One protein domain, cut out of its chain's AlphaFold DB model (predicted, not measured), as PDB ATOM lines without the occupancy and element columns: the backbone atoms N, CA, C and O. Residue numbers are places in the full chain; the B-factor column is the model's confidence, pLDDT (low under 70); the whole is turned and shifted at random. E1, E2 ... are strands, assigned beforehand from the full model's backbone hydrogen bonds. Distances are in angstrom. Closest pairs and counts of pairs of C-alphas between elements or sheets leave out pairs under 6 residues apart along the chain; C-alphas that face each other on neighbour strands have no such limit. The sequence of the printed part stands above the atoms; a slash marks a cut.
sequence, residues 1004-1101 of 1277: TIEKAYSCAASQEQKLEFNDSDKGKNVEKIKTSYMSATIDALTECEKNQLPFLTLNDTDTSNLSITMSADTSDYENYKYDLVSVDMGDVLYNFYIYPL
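This is residues 1004 to 1101 of the 1277 residues of the protein "Prepilin-type N-terminal cleavage/methylation domain-containing protein" of Ruminococcus sp. OM05-7 (UniProt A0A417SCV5). Two sheets of unequal size stand partly face to face as a lopsided sandwich: a large, twisted sheet of long strands, E1, E8, E7, E3 and the short E4, and a small sheet of short strands, E2, E6 and E5, over part of one of its faces. The two sheets draw together where E1 and E8 end near E6, and loops cross between them at both ends of the long axis. The printed part has 98 residues with no named helix and eight named strands, E1 to E8 in order along the chain; the large sheet has the order E1, E8, E7, E3, E4 and is mixed, and the small one has the order E2, E6, E5 and is antiparallel. The class is all strand, though named strands hold only 47 of the 98 residues. The whole is compact, with a radius of gyration of the C-alphas of 13.0 A and spans of 38 by 27 by 20 A.

In the large sheet, E1 is residues 1004 to 1011, 22.4 A long, and begins at C-alpha 1004 at (-11.942, -38.389, -41.926). E8, residues 1092 to 1100, is 25.9 A long and ends at C-alpha 1100 at (-27.268, -37.384, -25.073). E7 is residues 1080 to 1088, 24.0 A long, E3 is residues 1032 to 1039, 23.5 A long, and E4 is residues 1046 to 1048. In the small sheet, E2 is residues 1016 to 1018, E6 is residues 1067 to 1070 and E5 is residues 1056 to 1058; C-alpha 1067 is at (-29.606, -45.539, -37.361).

The large sheet's C-alphas lie up to 6.1 A off its best plane. E7 and E8 form an antiparallel hairpin, with N 1096 and O 1085 2.8 A apart. E7 and E3 are antiparallel, with N 1036 and O 1084 2.9 A apart. E1, an edge strand, is parallel to E8 at 19 degrees, with N 1007 and O 1095 2.9 A apart. At the other edge E4 forms a hairpin with E3, with N 1037 and O 1046 3.0 A apart. In the small sheet E6 is the inner strand; N 1017 and O 1068, between E2 and E6, are 2.9 A apart, and N 1057 and O 1069, in the hairpin of E5 and E6, 2.8 A. Between the sheets, the closest C-alphas of E1 and E6, Cys 1011 and Met 1070, are 6.9 A apart. E5 and E7 are only just apart, at 8.1 A.

The two C-alphas farthest apart, Ser 1024 and Ser 1075, are 38.9 A apart. The printed part has no cut. The link from E2 to E3, residues 1019 to 1031, is long. The mean pLDDT of the printed part is 80.1; residue 1027, residues 1040 to 1044 and residues 1061 to 1064 are under 70.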
ATOM      1  N   THR A1004     -11.027 -38.145 -43.056       76.31
ATOM      2  CA  THR A1004     -11.942 -38.389 -41.926       76.31
ATOM      3  C   THR A1004     -13.068 -37.361 -41.947       76.31
ATOM      4  O   THR A1004     -12.801 -36.163 -41.954       76.31
ATOM      5  N   ILE A1005     -14.315 -37.826 -41.975       79.12
ATOM      6  CA  ILE A1005     -15.522 -36.998 -41.967       79.12
ATOM      7  C   ILE A1005     -16.194 -37.158 -40.612       79.12
ATOM      8  O   ILE A1005     -16.583 -38.256 -40.227       79.12
ATOM      9  N   GLU A1006     -16.363 -36.055 -39.898       84.69
ATOM     10  CA  GLU A1006     -17.039 -36.057 -38.607       84.69
ATOM     11  C   GLU A1006     -18.468 -35.537 -38.758       84.69
ATOM     12  O   GLU A1006     -18.718 -34.552 -39.453       84.69
ATOM     13  N   LYS A1007     -19.420 -36.205 -38.107       85.25
ATOM     14  CA  LYS A1007     -20.799 -35.731 -37.962       85.25
ATOM     15  C   LYS A1007     -21.210 -35.846 -36.507       85.25
ATOM     16  O   LYS A1007     -20.857 -36.818 -35.848       85.25
ATOM     17  N   ALA A1008     -21.957 -34.869 -36.016       86.56
ATOM     18  CA  ALA A1008     -22.417 -34.849 -34.638       86.56
ATOM     19  C   ALA A1008     -23.936 -34.702 -34.572       86.56
ATOM     20  O   ALA A1008     -24.531 -33.969 -35.362       86.56
ATOM     21  N   TYR A1009     -24.550 -35.394 -33.617       85.06
ATOM     22  CA  TYR A1009     -25.988 -35.371 -33.381       85.06
ATOM     23  C   TYR A1009     -26.260 -35.145 -31.894       85.06
ATOM     24  O   TYR A1009     -25.599 -35.749 -31.052       85.06
ATOM     25  N   SER A1010     -27.240 -34.303 -31.567       82.88
ATOM     26  CA  SER A1010     -27.804 -34.198 -30.218       82.88
ATOM     27  C   SER A1010     -29.169 -34.889 -30.206       82.88
ATOM     28  O   SER A1010     -30.078 -34.441 -30.912       82.88
ATOM     29  N   CYS A1011     -29.316 -35.974 -29.444       83.12
ATOM     30  CA  CYS A1011     -30.497 -36.845 -29.505       83.12
ATOM     31  C   CYS A1011     -31.222 -36.938 -28.153       83.12
ATOM     32  O   CYS A1011     -30.608 -37.217 -27.125       83.12
ATOM     33  N   ALA A1012     -32.541 -36.719 -28.163       79.75
ATOM     34  CA  ALA A1012     -33.403 -36.821 -26.983       79.75
ATOM     35  C   ALA A1012     -33.741 -38.277 -26.625       79.75
ATOM     36  O   ALA A1012     -33.597 -39.188 -27.443       79.75
ATOM     37  N   ALA A1013     -34.216 -38.500 -25.398       80.00
ATOM     38  CA  ALA A1013     -34.652 -39.816 -24.931       80.00
ATOM     39  C   ALA A1013     -35.689 -40.442 -25.876       80.00
ATOM     40  O   ALA A1013     -36.597 -39.763 -26.358       80.00
ATOM     41  N   SER A1014     -35.561 -41.748 -26.129       80.50
ATOM     42  CA  SER A1014     -36.410 -42.507 -27.067       80.50
ATOM     43  C   SER A1014     -36.409 -42.021 -28.531       80.50
ATOM     44  O   SER A1014     -37.242 -42.470 -29.320       80.50
ATOM     45  N   GLN A1015     -35.510 -41.111 -28.927       82.06
ATOM     46  CA  GLN A1015     -35.410 -40.642 -30.312       82.06
ATOM     47  C   GLN A1015     -34.628 -41.639 -31.177       82.06
ATOM     48  O   GLN A1015     -33.522 -42.050 -30.821       82.06
ATOM     49  N   GLU A1016     -35.169 -41.969 -32.353       87.00
ATOM     50  CA  GLU A1016     -34.410 -42.619 -33.425       87.00
ATOM     51  C   GLU A1016     -33.715 -41.554 -34.292       87.00
ATOM     52  O   GLU A1016     -34.358 -40.615 -34.772       87.00
ATOM     53  N   GLN A1017     -32.404 -41.693 -34.507       87.44
ATOM     54  CA  GLN A1017     -31.604 -40.804 -35.352       87.44
ATOM     55  C   GLN A1017     -30.883 -41.603 -36.441       87.44
ATOM     56  O   GLN A1017     -30.080 -42.493 -36.163       87.44
ATOM     57  N   LYS A1018     -31.131 -41.256 -37.708       88.12
ATOM     58  CA  LYS A1018     -30.417 -41.838 -38.853       88.12
ATOM     59  C   LYS A1018     -29.026 -41.207 -38.993       88.12
ATOM     60  O   LYS A1018     -28.909 -39.982 -38.953       88.12
ATOM     61  N   LEU A1019     -27.990 -42.028 -39.167       87.50
ATOM     62  CA  LEU A1019     -26.616 -41.578 -39.403       87.50
ATOM     63  C   LEU A1019     -26.426 -41.338 -40.903       87.50
ATOM     64  O   LEU A1019     -26.513 -42.252 -41.723       87.50
ATOM     65  N   GLU A1020     -26.232 -40.081 -41.286       84.56
ATOM     66  CA  GLU A1020     -26.247 -39.680 -42.691       84.56
ATOM     67  C   GLU A1020     -24.848 -39.713 -43.308       84.56
ATOM     68  O   GLU A1020     -23.916 -39.107 -42.786       84.56
ATOM     69  N   PHE A1021     -24.706 -40.303 -44.492       84.50
ATOM     70  CA  PHE A1021     -23.479 -40.255 -45.299       84.50
ATOM     71  C   PHE A1021     -23.611 -39.228 -46.431       84.50
ATOM     72  O   PHE A1021     -24.726 -38.926 -46.864       84.50
ATOM     73  N   ASN A1022     -22.495 -38.671 -46.908       83.06
ATOM     74  CA  ASN A1022     -22.514 -37.757 -48.056       83.06
ATOM     75  C   ASN A1022     -22.951 -38.498 -49.326       83.06
ATOM     76  O   ASN A1022     -22.686 -39.691 -49.468       83.06
ATOM     77  N   ASP A1023     -23.599 -37.804 -50.269       77.25
ATOM     78  CA  ASP A1023     -24.175 -38.433 -51.471       77.25
ATOM     79  C   ASP A1023     -23.157 -39.234 -52.301       77.25
ATOM     80  O   ASP A1023     -23.520 -40.247 -52.892       77.25
ATOM     81  N   SER A1024     -21.885 -38.822 -52.303       75.25
ATOM     82  CA  SER A1024     -20.775 -39.510 -52.978       75.25
ATOM     83  C   SER A1024     -20.339 -40.822 -52.317       75.25
ATOM     84  O   SER A1024     -19.714 -41.650 -52.976       75.25
ATOM     85  N   ASP A1025     -20.648 -41.008 -51.032       77.81
ATOM     86  CA  ASP A1025     -20.233 -42.167 -50.231       77.81
ATOM     87  C   ASP A1025     -21.401 -43.113 -49.905       77.81
ATOM     88  O   ASP A1025     -21.188 -44.224 -49.416       77.81
ATOM     89  N   LYS A1026     -22.645 -42.711 -50.209       71.19
ATOM     90  CA  LYS A1026     -23.833 -43.565 -50.064       71.19
ATOM     91  C   LYS A1026     -23.672 -44.835 -50.912       71.19
ATOM     92  O   LYS A1026     -23.575 -44.766 -52.134       71.19
ATOM     93  N   GLY A1027     -23.665 -46.001 -50.261       66.88
ATOM     94  CA  GLY A1027     -23.531 -47.312 -50.911       66.88
ATOM     95  C   GLY A1027     -22.092 -47.817 -51.112       66.88
ATOM     96  O   GLY A1027     -21.916 -48.860 -51.743       66.88
ATOM     97  N   LYS A1028     -21.064 -47.127 -50.589       76.00
ATOM     98  CA  LYS A1028     -19.702 -47.686 -50.481       76.00
ATOM     99  C   LYS A1028     -19.663 -48.860 -49.485       76.00
ATOM    100  O   LYS A1028     -20.418 -48.884 -48.512       76.00
ATOM    101  N   ASN A1029     -18.766 -49.824 -49.719       74.69
ATOM    102  CA  ASN A1029     -18.571 -50.964 -48.815       74.69
ATOM    103  C   ASN A1029     -17.911 -50.511 -47.504       74.69
ATOM    104  O   ASN A1029     -16.871 -49.858 -47.529       74.69
ATOM    105  N   VAL A1030     -18.484 -50.918 -46.370       77.06
ATOM    106  CA  VAL A1030     -17.883 -50.724 -45.044       77.06
ATOM    107  C   VAL A1030     -16.841 -51.802 -44.789       77.06
ATOM    108  O   VAL A1030     -17.156 -52.991 -44.823       77.06
ATOM    109  N   GLU A1031     -15.611 -51.398 -44.489       80.94
ATOM    110  CA  GLU A1031     -14.550 -52.314 -44.065       80.94
ATOM    111  C   GLU A1031     -14.670 -52.653 -42.578       80.94
ATOM    112  O   GLU A1031     -14.490 -53.807 -42.181       80.94
ATOM    113  N   LYS A1032     -14.974 -51.653 -41.737       83.81
ATOM    114  CA  LYS A1032     -15.059 -51.831 -40.283       83.81
ATOM    115  C   LYS A1032     -15.937 -50.776 -39.615       83.81
ATOM    116  O   LYS A1032     -15.812 -49.594 -39.911       83.81
ATOM    117  N   ILE A1033     -16.746 -51.202 -38.642       84.56
ATOM    118  CA  ILE A1033     -17.408 -50.309 -37.681       84.56
ATOM    119  C   ILE A1033     -16.754 -50.501 -36.311       84.56
ATOM    120  O   ILE A1033     -16.525 -51.637 -35.888       84.56
ATOM    121  N   LYS A1034     -16.437 -49.403 -35.630       87.06
ATOM    122  CA  LYS A1034     -15.971 -49.376 -34.242       87.06
ATOM    123  C   LYS A1034     -16.907 -48.521 -33.400       87.06
ATOM    124  O   LYS A1034     -17.347 -47.467 -33.847       87.06
ATOM    125  N   THR A1035     -17.169 -48.975 -32.184       86.69
ATOM    126  CA  THR A1035     -18.012 -48.291 -31.203       86.69
ATOM    127  C   THR A1035     -17.200 -48.000 -29.954       86.69
ATOM    128  O   THR A1035     -16.396 -48.821 -29.507       86.69
ATOM    129  N   SER A1036     -17.375 -46.807 -29.412       87.81
ATOM    130  CA  SER A1036     -16.658 -46.337 -28.231       87.81
ATOM    131  C   SER A1036     -17.466 -45.260 -27.526       87.81
ATOM    132  O   SER A1036     -18.334 -44.659 -28.149       87.81
ATOM    133  N   TYR A1037     -17.171 -45.002 -26.258       86.38
ATOM    134  CA  TYR A1037     -17.824 -43.946 -25.490       86.38
ATOM    135  C   TYR A1037     -16.806 -43.127 -24.698       86.38
ATOM    136  O   TYR A1037     -15.700 -43.593 -24.397       86.38
ATOM    137  N   MET A1038     -17.188 -41.899 -24.355       81.50
ATOM    138  CA  MET A1038     -16.419 -40.986 -23.514       81.50
ATOM    139  C   MET A1038     -17.215 -40.675 -22.246       81.50
ATOM    140  O   MET A1038     -18.326 -40.148 -22.321       81.50
ATOM    141  N   SER A1039     -16.658 -40.982 -21.074       77.31
ATOM    142  CA  SER A1039     -17.298 -40.640 -19.797       77.31
ATOM    143  C   SER A1039     -17.134 -39.149 -19.474       77.31
ATOM    144  O   SER A1039     -16.166 -38.512 -19.886       77.31
ATOM    145  N   ALA A1040     -18.061 -38.591 -18.694       68.75
ATOM    146  CA  ALA A1040     -17.958 -37.241 -18.143       68.75
ATOM    147  C   ALA A1040     -16.760 -37.062 -17.189       68.75
ATOM    148  O   ALA A1040     -16.240 -35.954 -17.080       68.75
ATOM    149  N   THR A1041     -16.287 -38.137 -16.541       65.06
ATOM    150  CA  THR A1041     -15.244 -38.086 -15.493       65.06
ATOM    151  C   THR A1041     -13.866 -38.591 -15.934       65.06
ATOM    152  O   THR A1041     -12.863 -38.258 -15.305       65.06
ATOM    153  N   ILE A1042     -13.794 -39.378 -17.012       62.09
ATOM    154  CA  ILE A1042     -12.554 -39.984 -17.516       62.09
ATOM    155  C   ILE A1042     -12.288 -39.450 -18.921       62.09
ATOM    156  O   ILE A1042     -13.045 -39.729 -19.847       62.09
ATOM    157  N   ASP A1043     -11.183 -38.725 -19.086       66.25
ATOM    158  CA  ASP A1043     -10.788 -38.090 -20.351       66.25
ATOM    159  C   ASP A1043     -10.045 -39.072 -21.280       66.25
ATOM    160  O   ASP A1043      -8.930 -38.833 -21.744       66.25
ATOM    161  N   ALA A1044     -10.639 -40.252 -21.479       66.88
ATOM    162  CA  ALA A1044     -10.114 -41.297 -22.346       66.88
ATOM    163  C   ALA A1044     -11.253 -42.060 -23.032       66.88
ATOM    164  O   ALA A1044     -12.165 -42.581 -22.386       66.88
ATOM    165  N   LEU A1045     -11.160 -42.162 -24.358       76.44
ATOM    166  CA  LEU A1045     -12.121 -42.886 -25.179       76.44
ATOM    167  C   LEU A1045     -12.034 -44.391 -24.881       76.44
ATOM    168  O   LEU A1045     -10.970 -44.997 -25.027       76.44
ATOM    169  N   THR A1046     -13.152 -44.997 -24.488       81.50
ATOM    170  CA  THR A1046     -13.222 -46.426 -24.158       81.50
ATOM    171  C   THR A1046     -13.882 -47.186 -25.307       81.50
ATOM    172  O   THR A1046     -15.054 -46.964 -25.607       81.50
ATOM    173  N   GLU A1047     -13.135 -48.067 -25.983       83.62
ATOM    174  CA  GLU A1047     -13.708 -48.972 -26.993       83.62
ATOM    175  C   GLU A1047     -14.652 -49.977 -26.315       83.62
ATOM    176  O   GLU A1047     -14.321 -50.559 -25.282       83.62
ATOM    177  N   CYS A1048     -15.823 -50.197 -26.912       77.81
ATOM    178  CA  CYS A1048     -16.831 -51.121 -26.400       77.81
ATOM    179  C   CYS A1048     -17.438 -51.960 -27.525       77.81
ATOM    180  O   CYS A1048     -17.383 -51.598 -28.706       77.81
ATOM    181  N   GLU A1049     -18.028 -53.102 -27.170       78.00
ATOM    182  CA  GLU A1049     -18.805 -53.878 -28.130       78.00
ATOM    183  C   GLU A1049     -20.087 -53.134 -28.522       78.00
ATOM    184  O   GLU A1049     -20.695 -52.442 -27.711       78.00
ATOM    185  N   LYS A1050     -20.552 -53.330 -29.761       72.50
ATOM    186  CA  LYS A1050     -21.703 -52.603 -30.331       72.50
ATOM    187  C   LYS A1050     -23.006 -52.660 -29.512       72.50
ATOM    188  O   LYS A1050     -23.848 -51.788 -29.666       72.50
ATOM    189  N   ASN A1051     -23.182 -53.691 -28.681       71.88
ATOM    190  CA  ASN A1051     -24.371 -53.897 -27.843       71.88
ATOM    191  C   ASN A1051     -24.174 -53.385 -26.403       71.88
ATOM    192  O   ASN A1051     -25.025 -53.623 -25.554       71.88
ATOM    193  N   GLN A1052     -23.031 -52.762 -26.112       79.19
ATOM    194  CA  GLN A1052     -22.642 -52.262 -24.792       79.19
ATOM    195  C   GLN A1052     -22.455 -50.740 -24.796       79.19
ATOM    196  O   GLN A1052     -21.735 -50.204 -23.956       79.19
ATOM    197  N   LEU A1053     -23.075 -50.047 -25.755       82.62
ATOM    198  CA  LEU A1053     -23.121 -48.591 -25.736       82.62
ATOM    199  C   LEU A1053     -24.008 -48.137 -24.558       82.62
ATOM    200  O   LEU A1053     -25.090 -48.703 -24.387       82.62
ATOM    201  N   PRO A1054     -23.567 -47.184 -23.716       77.12
ATOM    202  CA  PRO A1054     -24.185 -46.969 -22.405       77.12
ATOM    203  C   PRO A1054     -25.606 -46.392 -22.452       77.12
ATOM    204  O   PRO A1054     -26.425 -46.734 -21.605       77.12
ATOM    205  N   PHE A1055     -25.920 -45.542 -23.436       82.19
ATOM    206  CA  PHE A1055     -27.211 -44.838 -23.513       82.19
ATOM    207  C   PHE A1055     -27.841 -44.827 -24.916       82.19
ATOM    208  O   PHE A1055     -28.804 -44.094 -25.165       82.19
ATOM    209  N   LEU A1056     -27.346 -45.658 -25.839       87.06
ATOM    210  CA  LEU A1056     -27.937 -45.832 -27.166       87.06
ATOM    211  C   LEU A1056     -27.809 -47.271 -27.669       87.06
ATOM    212  O   LEU A1056     -26.951 -48.036 -27.242       87.06
ATOM    213  N   THR A1057     -28.650 -47.636 -28.633       85.31
ATOM    214  CA  THR A1057     -28.546 -48.888 -29.392       85.31
ATOM    215  C   THR A1057     -28.321 -48.585 -30.868       85.31
ATOM    216  O   THR A1057     -29.015 -47.750 -31.446       85.31
ATOM    217  N   LEU A1058     -27.365 -49.273 -31.495       86.06
ATOM    218  CA  LEU A1058     -27.147 -49.212 -32.942       86.06
ATOM    219  C   LEU A1058     -28.102 -50.190 -33.649       86.06
ATOM    220  O   LEU A1058     -28.024 -51.399 -33.425       86.06
ATOM    221  N   ASN A1059     -29.005 -49.678 -34.490       81.81
ATOM    222  CA  ASN A1059     -30.143 -50.438 -35.024       81.81
ATOM    223  C   ASN A1059     -29.805 -51.304 -36.255       81.81
ATOM    224  O   ASN A1059     -30.455 -52.323 -36.481       81.81
ATOM    225  N   ASP A1060     -28.806 -50.915 -37.054       73.56
ATOM    226  CA  ASP A1060     -28.402 -51.603 -38.292       73.56
ATOM    227  C   ASP A1060     -26.862 -51.591 -38.446       73.56
ATOM    228  O   ASP A1060     -26.136 -51.032 -37.628       73.56
ATOM    229  N   THR A1061     -26.343 -52.238 -39.486       67.38
ATOM    230  CA  THR A1061     -24.935 -52.224 -39.911       67.38
ATOM    231  C   THR A1061     -24.765 -51.858 -41.392       67.38
ATOM    232  O   THR A1061     -23.639 -51.613 -41.823       67.38
ATOM    233  N   ASP A1062     -25.858 -51.781 -42.164       68.38
ATOM    234  CA  ASP A1062     -25.861 -51.294 -43.550       68.38
ATOM    235  C   ASP A1062     -25.884 -49.754 -43.588       68.38
ATOM    236  O   ASP A1062     -26.773 -49.113 -43.028       68.38
ATOM    237  N   THR A1063     -24.928 -49.137 -44.289       64.56
ATOM    238  CA  THR A1063     -24.788 -47.671 -44.412       64.56
ATOM    239  C   THR A1063     -25.985 -46.990 -45.063       64.56
ATOM    240  O   THR A1063     -26.186 -45.789 -44.889       64.56
ATOM    241  N   SER A1064     -26.818 -47.739 -45.782       66.50
ATOM    242  CA  SER A1064     -28.042 -47.227 -46.400       66.50
ATOM    243  C   SER A1064     -29.129 -46.908 -45.357       66.50
ATOM    244  O   SER A1064     -29.958 -46.013 -45.570       66.50
ATOM    245  N   ASN A1065     -29.106 -47.613 -44.217       71.12
ATOM    246  CA  ASN A1065     -30.134 -47.577 -43.171       71.12
ATOM    247  C   ASN A1065     -29.586 -47.412 -41.745       71.12
ATOM    248  O   ASN A1065     -30.377 -47.423 -40.809       71.12
ATOM    249  N   LEU A1066     -28.274 -47.209 -41.577       83.94
ATOM    250  CA  LEU A1066     -27.626 -47.071 -40.275       83.94
ATOM    251  C   LEU A1066     -28.314 -45.994 -39.422       83.94
ATOM    252  O   LEU A1066     -28.264 -44.803 -39.740       83.94
ATOM    253  N   SER A1067     -28.965 -46.416 -38.340       86.69
ATOM    254  CA  SER A1067     -29.606 -45.539 -37.361       86.69
ATOM    255  C   SER A1067     -29.262 -45.965 -35.940       86.69
ATOM    256  O   SER A1067     -28.813 -47.087 -35.690       86.69
ATOM    257  N   ILE A1068     -29.448 -45.036 -35.012       89.25
ATOM    258  CA  ILE A1068     -29.324 -45.249 -33.576       89.25
ATOM    259  C   ILE A1068     -30.665 -44.971 -32.895       89.25
ATOM    260  O   ILE A1068     -31.436 -44.129 -33.361       89.25
ATOM    261  N   THR A1069     -30.923 -45.645 -31.781       87.94
ATOM    262  CA  THR A1069     -32.050 -45.355 -30.884       87.94
ATOM    263  C   THR A1069     -31.513 -45.008 -29.507       87.94
ATOM    264  O   THR A1069     -30.775 -45.799 -28.921       87.94
ATOM    265  N   MET A1070     -31.882 -43.840 -28.986       86.50
ATOM    266  CA  MET A1070     -31.506 -43.413 -27.637       86.50
ATOM    267  C   MET A1070     -32.281 -44.183 -26.563       86.50
ATOM    268  O   MET A1070     -33.454 -44.515 -26.763       86.50
ATOM    269  N   SER A1071     -31.650 -44.419 -25.411       81.75
ATOM    270  CA  SER A1071     -32.304 -45.022 -24.246       81.75
ATOM    271  C   SER A1071     -33.541 -44.218 -23.813       81.75
ATOM    272  O   SER A1071     -33.627 -43.000 -23.996       81.75
ATOM    273  N   ALA A1072     -34.537 -44.916 -23.263       72.69
ATOM    274  CA  ALA A1072     -35.686 -44.279 -22.617       72.69
ATOM    275  C   ALA A1072     -35.353 -43.818 -21.190       72.69
ATOM    276  O   ALA A1072     -35.967 -42.872 -20.702       72.69
ATOM    277  N   ASP A1073     -34.384 -44.476 -20.550       78.69
ATOM    278  CA  ASP A1073     -33.854 -44.091 -19.248       78.69
ATOM    279  C   ASP A1073     -32.704 -43.095 -19.431       78.69
ATOM    280  O   ASP A1073     -31.731 -43.385 -20.133       78.69
ATOM    281  N   THR A1074     -32.849 -41.915 -18.829       75.44
ATOM    282  CA  THR A1074     -31.886 -40.813 -18.917       75.44
ATOM    283  C   THR A1074     -31.027 -40.674 -17.664       75.44
ATOM    284  O   THR A1074     -30.245 -39.729 -17.595       75.44
ATOM    285  N   SER A1075     -31.173 -41.558 -16.667       75.75
ATOM    286  CA  SER A1075     -30.457 -41.477 -15.383       75.75
ATOM    287  C   SER A1075     -28.939 -41.391 -15.544       75.75
ATOM    288  O   SER A1075     -28.276 -40.700 -14.779       75.75
ATOM    289  N   ASP A1076     -28.402 -42.050 -16.572       70.38
ATOM    290  CA  ASP A1076     -26.966 -42.126 -16.831       70.38
ATOM    291  C   ASP A1076     -26.459 -41.103 -17.855       70.38
ATOM    292  O   ASP A1076     -25.257 -41.047 -18.101       70.38
ATOM    293  N   TYR A1077     -27.322 -40.267 -18.448       81.88
ATOM    294  CA  TYR A1077     -26.905 -39.318 -19.496       81.88
ATOM    295  C   TYR A1077     -25.841 -38.333 -18.986       81.88
ATOM    296  O   TYR A1077     -24.909 -38.015 -19.717       81.88
ATOM    297  N   GLU A1078     -25.921 -37.912 -17.719       73.19
ATOM    298  CA  GLU A1078     -24.940 -37.011 -17.092       73.19
ATOM    299  C   GLU A1078     -23.556 -37.659 -16.894       73.19
ATOM    300  O   GLU A1078     -22.552 -36.955 -16.783       73.19
ATOM    301  N   ASN A1079     -23.474 -38.996 -16.888       79.81
ATOM    302  CA  ASN A1079     -22.236 -39.743 -16.646       79.81
ATOM    303  C   ASN A1079     -21.349 -39.869 -17.898       79.81
ATOM    304  O   ASN A1079     -20.191 -40.307 -17.803       79.81
ATOM    305  N   TYR A1080     -21.851 -39.465 -19.071       80.44
ATOM    306  CA  TYR A1080     -21.176 -39.625 -20.356       80.44
ATOM    307  C   TYR A1080     -21.231 -38.352 -21.212       80.44
ATOM    308  O   TYR A1080     -22.250 -37.678 -21.289       80.44
ATOM    309  N   LYS A1081     -20.123 -38.028 -21.891       77.50
ATOM    310  CA  LYS A1081     -20.035 -36.869 -22.796       77.50
ATOM    311  C   LYS A1081     -20.649 -37.172 -24.162       77.50
ATOM    312  O   LYS A1081     -21.449 -36.390 -24.660       77.50
ATOM    313  N   TYR A1082     -20.238 -38.279 -24.783       86.19
ATOM    314  CA  TYR A1082     -20.753 -38.742 -26.072       86.19
ATOM    315  C   TYR A1082     -20.422 -40.215 -26.319       86.19
ATOM    316  O   TYR A1082     -19.446 -40.748 -25.782       86.19
ATOM    317  N   ASP A1083     -21.186 -40.817 -27.226       87.50
ATOM    318  CA  ASP A1083     -20.849 -42.074 -27.884       87.50
ATOM    319  C   ASP A1083     -20.274 -41.786 -29.274       87.50
ATOM    320  O   ASP A1083     -20.701 -40.862 -29.965       87.50
ATOM    321  N   LEU A1084     -19.273 -42.558 -29.687       88.81
ATOM    322  CA  LEU A1084     -18.608 -42.443 -30.979       88.81
ATOM    323  C   LEU A1084     -18.771 -43.737 -31.773       88.81
ATOM    324  O   LEU A1084     -18.301 -44.806 -31.366       88.81
ATOM    325  N   VAL A1085     -19.386 -43.609 -32.948       88.19
ATOM    326  CA  VAL A1085     -19.502 -44.668 -33.953       88.19
ATOM    327  C   VAL A1085     -18.607 -44.318 -35.141       88.19
ATOM    328  O   VAL A1085     -18.894 -43.395 -35.898       88.19
ATOM    329  N   SER A1086     -17.522 -45.067 -35.320       87.75
ATOM    330  CA  SER A1086     -16.575 -44.893 -36.423       87.75
ATOM    331  C   SER A1086     -16.814 -45.931 -37.521       87.75
ATOM    332  O   SER A1086     -16.788 -47.129 -37.248       87.75
ATOM    333  N   VAL A1087     -17.002 -45.496 -38.766       85.88
ATOM    334  CA  VAL A1087     -17.279 -46.331 -39.946       85.88
ATOM    335  C   VAL A1087     -16.168 -46.127 -40.984       85.88
ATOM    336  O   VAL A1087     -16.119 -45.094 -41.648       85.88
ATOM    337  N   ASP A1088     -15.264 -47.100 -41.122       83.75
ATOM    338  CA  ASP A1088     -14.173 -47.096 -42.113       83.75
ATOM    339  C   ASP A1088     -14.665 -47.685 -43.442       83.75
ATOM    340  O   ASP A1088     -15.166 -48.814 -43.480       83.75
ATOM    341  N   MET A1089     -14.520 -46.924 -44.528       79.56
ATOM    342  CA  MET A1089     -14.888 -47.303 -45.899       79.56
ATOM    343  C   MET A1089     -13.667 -47.460 -46.820       79.56
ATOM    344  O   MET A1089     -13.804 -47.455 -48.044       79.56
ATOM    345  N   GLY A1090     -12.461 -47.569 -46.256       76.06
ATOM    346  CA  GLY A1090     -11.214 -47.716 -47.002       76.06
ATOM    347  C   GLY A1090     -10.512 -46.377 -47.229       76.06
ATOM    348  O   GLY A1090      -9.500 -46.113 -46.584       76.06
ATOM    349  N   ASP A1091     -11.020 -45.527 -48.127       73.06
ATOM    350  CA  ASP A1091     -10.451 -44.200 -48.432       73.06
ATOM    351  C   ASP A1091     -10.991 -43.071 -47.531       73.06
ATOM    352  O   ASP A1091     -10.328 -42.042 -47.357       73.06
ATOM    353  N   VAL A1092     -12.162 -43.296 -46.922       78.50
ATOM    354  CA  VAL A1092     -12.878 -42.353 -46.053       78.50
ATOM    355  C   VAL A1092     -13.270 -43.022 -44.729       78.50
ATOM    356  O   VAL A1092     -13.781 -44.141 -44.721       78.50
ATOM    357  N   LEU A1093     -13.065 -42.330 -43.606       83.62
ATOM    358  CA  LEU A1093     -13.496 -42.729 -42.264       83.62
ATOM    359  C   LEU A1093     -14.586 -41.770 -41.774       83.62
ATOM    360  O   LEU A1093     -14.329 -40.581 -41.641       83.62
ATOM    361  N   TYR A1094     -15.782 -42.266 -41.470       85.75
ATOM    362  CA  TYR A1094     -16.831 -41.464 -40.836       85.75
ATOM    363  C   TYR A1094     -16.787 -41.626 -39.318       85.75
ATOM    364  O   TYR A1094     -16.824 -42.750 -38.836       85.75
ATOM    365  N   ASN A1095     -16.768 -40.527 -38.569       88.19
ATOM    366  CA  ASN A1095     -16.894 -40.511 -37.114       88.19
ATOM    367  C   ASN A1095     -18.202 -39.819 -36.725       88.19
ATOM    368  O   ASN A1095     -18.354 -38.612 -36.918       88.19
ATOM    369  N   PHE A1096     -19.146 -40.585 -36.187       89.44
ATOM    370  CA  PHE A1096     -20.429 -40.084 -35.711       89.44
ATOM    371  C   PHE A1096     -20.391 -39.902 -34.197       89.44
ATOM    372  O   PHE A1096     -20.324 -40.888 -33.467       89.44
ATOM    373  N   TYR A1097     -20.445 -38.654 -33.741       88.88
ATOM    374  CA  TYR A1097     -20.495 -38.283 -32.329       88.88
ATOM    375  C   TYR A1097     -21.949 -38.091 -31.905       88.88
ATOM    376  O   TYR A1097     -22.673 -37.285 -32.492       88.88
ATOM    377  N   ILE A1098     -22.388 -38.834 -30.898       88.50
ATOM    378  CA  ILE A1098     -23.769 -38.826 -30.430       88.50
ATOM    379  C   ILE A1098     -23.801 -38.301 -29.004       88.50
ATOM    380  O   ILE A1098     -23.319 -38.951 -28.078       88.50
ATOM    381  N   TYR A1099     -24.383 -37.117 -28.854       85.62
ATOM    382  CA  TYR A1099     -24.519 -36.426 -27.583       85.62
ATOM    383  C   TYR A1099     -25.909 -36.693 -26.991       85.62
ATOM    384  O   TYR A1099     -26.913 -36.385 -27.652       85.62
ATOM    385  N   PRO A1100     -25.996 -37.242 -25.766       81.81
ATOM    386  CA  PRO A1100     -27.268 -37.384 -25.073       81.81
ATOM    387  C   PRO A1100     -27.837 -36.002 -24.724       81.81
ATOM    388  O   PRO A1100     -27.137 -35.139 -24.200       81.81
ATOM    389  N   LEU A1101     -29.111 -35.763 -25.044       77.44
ATOM    390  CA  LEU A1101     -29.742 -34.461 -24.837       77.44
ATOM    391  C   LEU A1101     -30.403 -34.383 -23.462       77.44
ATOM    392  O   LEU A1101     -31.408 -35.047 -23.205       77.44
TER     393      LEU A1101